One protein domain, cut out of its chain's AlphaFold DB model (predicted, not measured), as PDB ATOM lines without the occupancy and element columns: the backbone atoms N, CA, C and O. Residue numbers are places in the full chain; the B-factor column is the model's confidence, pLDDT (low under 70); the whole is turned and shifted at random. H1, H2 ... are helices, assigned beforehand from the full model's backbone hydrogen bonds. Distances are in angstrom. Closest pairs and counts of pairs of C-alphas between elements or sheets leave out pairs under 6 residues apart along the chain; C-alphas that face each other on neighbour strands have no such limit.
ATOM      1  N   TRP A 127      30.567 -18.310   5.172       90.44
ATOM      2  CA  TRP A 127      31.462 -17.245   4.722       90.44
ATOM      3  C   TRP A 127      32.739 -17.780   4.070       90.44
ATOM      4  O   TRP A 127      33.086 -17.368   2.969       90.44
ATOM      5  N   LYS A 128      33.417 -18.758   4.683       90.19
ATOM      6  CA  LYS A 128      34.605 -19.378   4.067       90.19
ATOM      7  C   LYS A 128      34.239 -20.133   2.792       90.19
ATOM      8  O   LYS A 128      35.039 -20.186   1.863       90.19
ATOM      9  N   ARG A 129      33.025 -20.691   2.739       92.69
ATOM     10  CA  ARG A 129      32.495 -21.404   1.574       92.69
ATOM     11  C   ARG A 129      32.320 -20.484   0.359       92.69
ATOM     12  O   ARG A 129      32.703 -20.874  -0.738       92.69
ATOM     13  N   LEU A 130      31.802 -19.272   0.573       88.69
ATOM     14  CA  LEU A 130      31.484 -18.306  -0.486       88.69
ATOM     15  C   LEU A 130      32.618 -17.323  -0.804       88.69
ATOM     16  O   LEU A 130      32.773 -16.926  -1.954       88.69
ATOM     17  N   PHE A 131      33.424 -16.926   0.180       91.62
ATOM     18  CA  PHE A 131      34.404 -15.846   0.005       91.62
ATOM     19  C   PHE A 131      35.849 -16.327  -0.160       91.62
ATOM     20  O   PHE A 131      36.732 -15.527  -0.454       91.62
ATOM     21  N   THR A 132      36.131 -17.625  -0.010       94.50
ATOM     22  CA  THR A 132      37.483 -18.172  -0.204       94.50
ATOM     23  C   THR A 132      37.532 -19.102  -1.413       94.50
ATOM     24  O   THR A 132      36.680 -19.974  -1.574       94.50
ATOM     25  N   ARG A 133      38.581 -18.998  -2.245       92.81
ATOM     26  CA  ARG A 133      38.807 -19.901  -3.394       92.81
ATOM     27  C   ARG A 133      38.818 -21.383  -2.989       92.81
ATOM     28  O   ARG A 133      38.317 -22.233  -3.721       92.81
ATOM     29  N   THR A 134      39.379 -21.694  -1.821       91.50
ATOM     30  CA  THR A 134      39.386 -23.053  -1.253       91.50
ATOM     31  C   THR A 134      37.981 -23.520  -0.871       91.50
ATOM     32  O   THR A 134      37.648 -24.682  -1.098       91.50
ATOM     33  N   GLY A 135      37.134 -22.614  -0.373       92.69
ATOM     34  CA  GLY A 135      35.722 -22.863  -0.094       92.69
ATOM     35  C   GLY A 135      34.927 -23.215  -1.347       92.69
ATOM     36  O   GLY A 135      34.195 -24.203  -1.343       92.69
ATOM     37  N   TRP A 136      35.147 -22.499  -2.452       92.75
ATOM     38  CA  TRP A 136      34.540 -22.824  -3.748       92.75
ATOM     39  C   TRP A 136      34.958 -24.200  -4.266       92.75
ATOM     40  O   TRP A 136      34.110 -24.976  -4.706       92.75
ATOM     41  N   ARG A 137      36.255 -24.535  -4.176       93.12
ATOM     42  CA  ARG A 137      36.747 -25.866  -4.565       93.12
ATOM     43  C   ARG A 137      36.068 -26.967  -3.739       93.12
ATOM     44  O   ARG A 137      35.522 -27.893  -4.329       93.12
ATOM     45  N   ARG A 138      36.034 -26.819  -2.410       91.88
ATOM     46  CA  ARG A 138      35.350 -27.751  -1.492       91.88
ATOM     47  C   ARG A 138      33.863 -27.893  -1.826       91.88
ATOM     48  O   ARG A 138      33.367 -29.003  -1.921       91.88
ATOM     49  N   THR A 139      33.166 -26.785  -2.081       92.06
ATOM     50  CA  THR A 139      31.727 -26.792  -2.417       92.06
ATOM     51  C   THR A 139      31.444 -27.528  -3.720       92.06
ATOM     52  O   THR A 139      30.473 -28.272  -3.819       92.06
ATOM     53  N   LYS A 140      32.305 -27.349  -4.727       93.94
ATOM     54  CA  LYS A 140      32.197 -28.077  -5.992       93.94
ATOM     55  C   LYS A 140      32.354 -29.584  -5.774       93.94
ATOM     56  O   LYS A 140      31.567 -30.357  -6.309       93.94
ATOM     57  N   GLU A 141      33.361 -29.994  -5.007       92.50
ATOM     58  CA  GLU A 141      33.600 -31.403  -4.669       92.50
ATOM     59  C   GLU A 141      32.426 -31.998  -3.873       92.50
ATOM     60  O   GLU A 141      31.941 -33.078  -4.214       92.50
ATOM     61  N   ASP A 142      31.912 -31.252  -2.890       91.62
ATOM     62  CA  ASP A 142      30.742 -31.613  -2.083       91.62
ATOM     63  C   ASP A 142      29.514 -31.895  -2.964       91.62
ATOM     64  O   ASP A 142      28.880 -32.947  -2.833       91.62
ATOM     65  N   MET A 143      29.229 -30.983  -3.899       93.44
ATOM     66  CA  MET A 143      28.104 -31.078  -4.830       93.44
ATOM     67  C   MET A 143      28.253 -32.263  -5.793       93.44
ATOM     68  O   MET A 143      27.283 -32.967  -6.061       93.44
ATOM     69  N   ILE A 144      29.465 -32.521  -6.296       94.12
ATOM     70  CA  ILE A 144      29.733 -33.674  -7.170       94.12
ATOM     71  C   ILE A 144      29.492 -34.985  -6.418       94.12
ATOM     72  O   ILE A 144      28.875 -35.899  -6.966       94.12
ATOM     73  N   LEU A 145      29.955 -35.094  -5.170       93.06
ATOM     74  CA  LEU A 145      29.762 -36.306  -4.372       93.06
ATOM     75  C   LEU A 145      28.281 -36.528  -4.044       93.06
ATOM     76  O   LEU A 145      27.785 -37.650  -4.148       93.06
ATOM     77  N   GLU A 146      27.553 -35.465  -3.699       93.44
ATOM     78  CA  GLU A 146      26.106 -35.535  -3.479       93.44
ATOM     79  C   GLU A 146      25.371 -35.968  -4.748       93.44
ATOM     80  O   GLU A 146      24.544 -36.877  -4.686       93.44
ATOM     81  N   LEU A 147      25.743 -35.426  -5.910       96.81
ATOM     82  CA  LEU A 147      25.174 -35.820  -7.195       96.81
ATOM     83  C   LEU A 147      25.432 -37.300  -7.510       96.81
ATOM     84  O   LEU A 147      24.501 -38.014  -7.881       96.81
ATOM     85  N   LYS A 148      26.667 -37.786  -7.315       95.62
ATOM     86  CA  LYS A 148      26.995 -39.216  -7.454       95.62
ATOM     87  C   LYS A 148      26.119 -40.075  -6.541       95.62
ATOM     88  O   LYS A 148      25.566 -41.079  -6.989       95.62
ATOM     89  N   SER A 149      25.969 -39.673  -5.277       94.44
ATOM     90  CA  SER A 149      25.166 -40.412  -4.299       94.44
ATOM     91  C   SER A 149      23.680 -40.431  -4.677       94.44
ATOM     92  O   SER A 149      23.050 -41.487  -4.666       94.44
ATOM     93  N   ALA A 150      23.133 -39.291  -5.108       96.00
ATOM     94  CA  ALA A 150      21.750 -39.160  -5.541       96.00
ATOM     95  C   ALA A 150      21.486 -39.994  -6.798       96.00
ATOM     96  O   ALA A 150      20.477 -40.694  -6.874       96.00
ATOM     97  N   TYR A 151      22.420 -39.984  -7.752       96.75
ATOM     98  CA  TYR A 151      22.353 -40.811  -8.952       96.75
ATOM     99  C   TYR A 151      22.376 -42.308  -8.619       96.75
ATOM    100  O   TYR A 151      21.547 -43.063  -9.129       96.75
ATOM    101  N   ALA A 152      23.277 -42.742  -7.732       95.25
ATOM    102  CA  ALA A 152      23.339 -44.130  -7.285       95.25
ATOM    103  C   ALA A 152      22.023 -44.566  -6.618       95.25
ATOM    104  O   ALA A 152      21.463 -45.598  -6.983       95.25
ATOM    105  N   ILE A 153      21.470 -43.743  -5.720       95.00
ATOM    106  CA  ILE A 153      20.170 -43.998  -5.080       95.00
ATOM    107  C   ILE A 153      19.050 -44.050  -6.122       95.00
ATOM    108  O   ILE A 153      18.210 -44.945  -6.074       95.00
ATOM    109  N   ALA A 154      19.024 -43.129  -7.086       96.62
ATOM    110  CA  ALA A 154      18.021 -43.131  -8.148       96.62
ATOM    111  C   ALA A 154      18.105 -44.407  -9.002       96.62
ATOM    112  O   ALA A 154      17.081 -45.011  -9.320       96.62
ATOM    113  N   LYS A 155      19.321 -44.862  -9.322       97.00
ATOM    114  CA  LYS A 155      19.558 -46.119 -10.042       97.00
ATOM    115  C   LYS A 155      19.099 -47.339  -9.237       97.00
ATOM    116  O   LYS A 155      18.542 -48.260  -9.826       97.00
ATOM    117  N   LEU A 156      19.287 -47.336  -7.917       95.62
ATOM    118  CA  LEU A 156      18.793 -48.388  -7.024       95.62
ATOM    119  C   LEU A 156      17.265 -48.382  -6.919       95.62
ATOM    120  O   LEU A 156      16.643 -49.437  -6.983       95.62
ATOM    121  N   ARG A 157      16.635 -47.207  -6.833       95.00
ATOM    122  CA  ARG A 157      15.167 -47.085  -6.785       95.00
ATOM    123  C   ARG A 157      14.493 -47.653  -8.028       95.00
ATOM    124  O   ARG A 157      13.455 -48.287  -7.908       95.00
ATOM    125  N   LYS A 158      15.114 -47.514  -9.205       95.75
ATOM    126  CA  LYS A 158      14.634 -48.171 -10.436       95.75
ATOM    127  C   LYS A 158      14.602 -49.701 -10.337       95.75
ATOM    128  O   LYS A 158      13.865 -50.326 -11.083       95.75
ATOM    129  N   LYS A 159      15.391 -50.295  -9.436       94.38
ATOM    130  CA  LYS A 159      15.416 -51.739  -9.163       94.38
ATOM    131  C   LYS A 159      14.489 -52.164  -8.012       94.38
ATOM    132  O   LYS A 159      14.527 -53.327  -7.638       94.38
ATOM    133  N   GLY A 160      13.699 -51.251  -7.437       94.06
ATOM    134  CA  GLY A 160      12.805 -51.547  -6.308       94.06
ATOM    135  C   GLY A 160      13.397 -51.280  -4.918       94.06
ATOM    136  O   GLY A 160      12.839 -51.717  -3.923       94.06
ATOM    137  N   TYR A 161      14.515 -50.558  -4.817       93.06
ATOM    138  CA  TYR A 161      15.143 -50.260  -3.525       93.06
ATOM    139  C   TYR A 161      14.308 -49.321  -2.631       93.06
ATOM    140  O   TYR A 161      13.968 -48.202  -3.036       93.06
ATOM    141  N   SER A 162      14.117 -49.722  -1.368       94.88
ATOM    142  CA  SER A 162      13.490 -48.946  -0.291       94.88
ATOM    143  C   SER A 162      14.488 -48.660   0.836       94.88
ATOM    144  O   SER A 162      15.144 -49.552   1.370       94.88
ATOM    145  N   LYS A 163      14.605 -47.385   1.237       94.00
ATOM    146  CA  LYS A 163      15.577 -46.959   2.261       94.00
ATOM    147  C   LYS A 163      15.263 -47.552   3.642       94.00
ATOM    148  O   LYS A 163      16.191 -47.831   4.386       94.00
ATOM    149  N   LYS A 164      13.982 -47.712   3.998       95.44
ATOM    150  CA  LYS A 164      13.569 -48.219   5.322       95.44
ATOM    151  C   LYS A 164      13.862 -49.711   5.464       95.44
ATOM    152  O   LYS A 164      14.453 -50.113   6.458       95.44
ATOM    153  N   GLU A 165      13.492 -50.489   4.450       95.06
ATOM    154  CA  GLU A 165      13.741 -51.934   4.405       95.06
ATOM    155  C   GLU A 165      15.235 -52.235   4.491       95.06
ATOM    156  O   GLU A 165      15.637 -53.031   5.330       95.06
ATOM    157  N   PHE A 166      16.059 -51.494   3.742       95.56
ATOM    158  CA  PHE A 166      17.512 -51.640   3.792       95.56
ATOM    159  C   PHE A 166      18.087 -51.478   5.207       95.56
ATOM    160  O   PHE A 166      18.909 -52.282   5.632       95.56
ATOM    161  N   TYR A 167      17.667 -50.462   5.970       96.25
ATOM    162  CA  TYR A 167      18.182 -50.291   7.334       96.25
ATOM    163  C   TYR A 167      17.729 -51.398   8.282       96.25
ATOM    164  O   TYR A 167      18.516 -51.812   9.130       96.25
ATOM    165  N   ASN A 168      16.489 -51.872   8.142       96.62
ATOM    166  CA  ASN A 168      15.985 -52.975   8.954       96.62
ATOM    167  C   ASN A 168      16.759 -54.267   8.662       96.62
ATOM    168  O   ASN A 168      17.182 -54.946   9.592       96.62
ATOM    169  N   GLU A 169      16.992 -54.563   7.383       96.00
ATOM    170  CA  GLU A 169      17.749 -55.730   6.931       96.00
ATOM    171  C   GLU A 169      19.205 -55.673   7.406       96.00
ATOM    172  O   GLU A 169      19.690 -56.618   8.023       96.00
ATOM    173  N   VAL A 170      19.885 -54.534   7.232       96.69
ATOM    174  CA  VAL A 170      21.268 -54.348   7.702       96.69
ATOM    175  C   VAL A 170      21.370 -54.485   9.221       96.69
ATOM    176  O   VAL A 170      22.302 -55.115   9.715       96.69
ATOM    177  N   ALA A 171      20.423 -53.920   9.975       96.44
ATOM    178  CA  ALA A 171      20.404 -54.060  11.429       96.44
ATOM    179  C   ALA A 171      20.176 -55.514  11.864       96.44
ATOM    180  O   ALA A 171      20.739 -55.936  12.872       96.44
ATOM    181  N   ASN A 172      19.371 -56.277  11.117       96.38
ATOM    182  CA  ASN A 172      19.155 -57.694  11.385       96.38
ATOM    183  C   ASN A 172      20.410 -58.525  11.083       96.38
ATOM    184  O   ASN A 172      20.900 -59.222  11.965       96.38
ATOM    185  N   ILE A 173      20.999 -58.358   9.894       96.25
ATOM    186  CA  ILE A 173      22.242 -59.042   9.501       96.25
ATOM    187  C   ILE A 173      23.363 -58.740  10.500       96.25
ATOM    188  O   ILE A 173      24.104 -59.634  10.897       96.25
ATOM    189  N   TYR A 174      23.482 -57.489  10.954       96.19
ATOM    190  CA  TYR A 174      24.477 -57.118  11.958       96.19
ATOM    191  C   TYR A 174      24.284 -57.886  13.273       96.19
ATOM    192  O   TYR A 174      25.252 -58.405  13.824       96.19
ATOM    193  N   LYS A 175      23.039 -58.010  13.752       96.06
ATOM    194  CA  LYS A 175      22.723 -58.798  14.954       96.06
ATOM    195  C   LYS A 175      23.063 -60.274  14.772       96.06
ATOM    196  O   LYS A 175      23.670 -60.857  15.664       96.06
ATOM    197  N   GLU A 176      22.706 -60.857  13.631       96.19
ATOM    198  CA  GLU A 176      22.989 -62.259  13.311       96.19
ATOM    199  C   GLU A 176      24.498 -62.529  13.275       96.19
ATOM    200  O   GLU A 176      24.975 -63.437  13.947       96.19
ATOM    201  N   VAL A 177      25.277 -61.691  12.583       94.56
ATOM    202  CA  VAL A 177      26.742 -61.828  12.511       94.56
ATOM    203  C   VAL A 177      27.387 -61.689  13.891       94.56
ATOM    204  O   VAL A 177      28.249 -62.492  14.246       94.56
ATOM    205  N   CYS A 178      26.964 -60.707  14.694       91.12
ATOM    206  CA  CYS A 178      27.466 -60.548  16.059       91.12
ATOM    207  C   CYS A 178      27.120 -61.750  16.946       91.12
ATOM    208  O   CYS A 178      27.956 -62.182  17.741       91.12
ATOM    209  N   SER A 179      25.919 -62.312  16.794       91.31
ATOM    210  CA  SER A 179      25.502 -63.505  17.532       91.31
ATOM    211  C   SER A 179      26.312 -64.737  17.125       91.31
ATOM    212  O   SER A 179      26.724 -65.495  17.994       91.31
ATOM    213  N   CYS A 180      26.580 -64.926  15.831       88.19
ATOM    214  CA  CYS A 180      27.355 -66.058  15.320       88.19
ATOM    215  C   CYS A 180      28.848 -65.978  15.665       88.19
ATOM    216  O   CYS A 180      29.501 -67.007  15.747       88.19
ATOM    217  N   HIS A 181      29.402 -64.773  15.840       83.31
ATOM    218  CA  HIS A 181      30.810 -64.588  16.208       83.31
ATOM    219  C   HIS A 181      31.076 -64.741  17.715       83.31
ATOM    220  O   HIS A 181      32.223 -64.892  18.120       83.31
ATOM    221  N   SER A 182      30.034 -64.666  18.548       66.94
ATOM    222  CA  SER A 182      30.152 -64.745  20.012       66.94
ATOM    223  C   SER A 182      30.036 -66.177  20.564       66.94
ATOM    224  O   SER A 182      29.967 -66.346  21.780       66.94
ATOM    225  N   ILE A 183      29.984 -67.184  19.685       53.88
ATOM    226  CA  ILE A 183      29.919 -68.627  19.982       53.88
ATOM    227  C   ILE A 183      31.240 -69.256  19.544       53.88
ATOM    228  O   ILE A 183      31.776 -70.079  20.316       53.88
TER     229      ILE A 183
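What this domain is: This is residues 127 to 183 of the 183 residues of an uncharacterized protein of Arachis hypogaea (UniProt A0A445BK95). Two long helices, H2 and H3, make an open, flat V, its apex formed by residues 158 to 162, and the one-turn helix H1 folds back at the far end of H2. The printed part has 57 residues with three named helices, H1, H2 and H3 in that order, and no named strand; it is all helix. It is extended, with a radius of gyration of the C-alphas of 18.7 A and spans of 55 by 32 by 14 A.

Where its parts are: Find C-alpha 127 at (31.462, -17.245, 4.722), where H1, residues 127 to 131, begins. H2, residues 133 to 157, runs 36.2 A to C-alpha 157 at (15.167, -47.085, -6.785). H3, residues 163 to 181, runs 27.2 A to C-alpha 181 at (30.810, -64.588, 16.208).

How they stand to each other: Look at Arg 129 and Gly 135, whose C-alphas, 3.9 A apart, are the closest of H1 and H2; these helices touch only at the corner, H2 with residues 135 to 139 alone. H3 is apart from H1 and H2. In H1, H2 and H3 every O i to N i+4 pair is within hydrogen-bond range.

The domain as a whole: The C-alphas farthest apart, of Phe 131 and Ile 183, are 56.6 A apart. The printed part has no cut, and both links are tight. Residues 182 to 183 have pLDDT under 70.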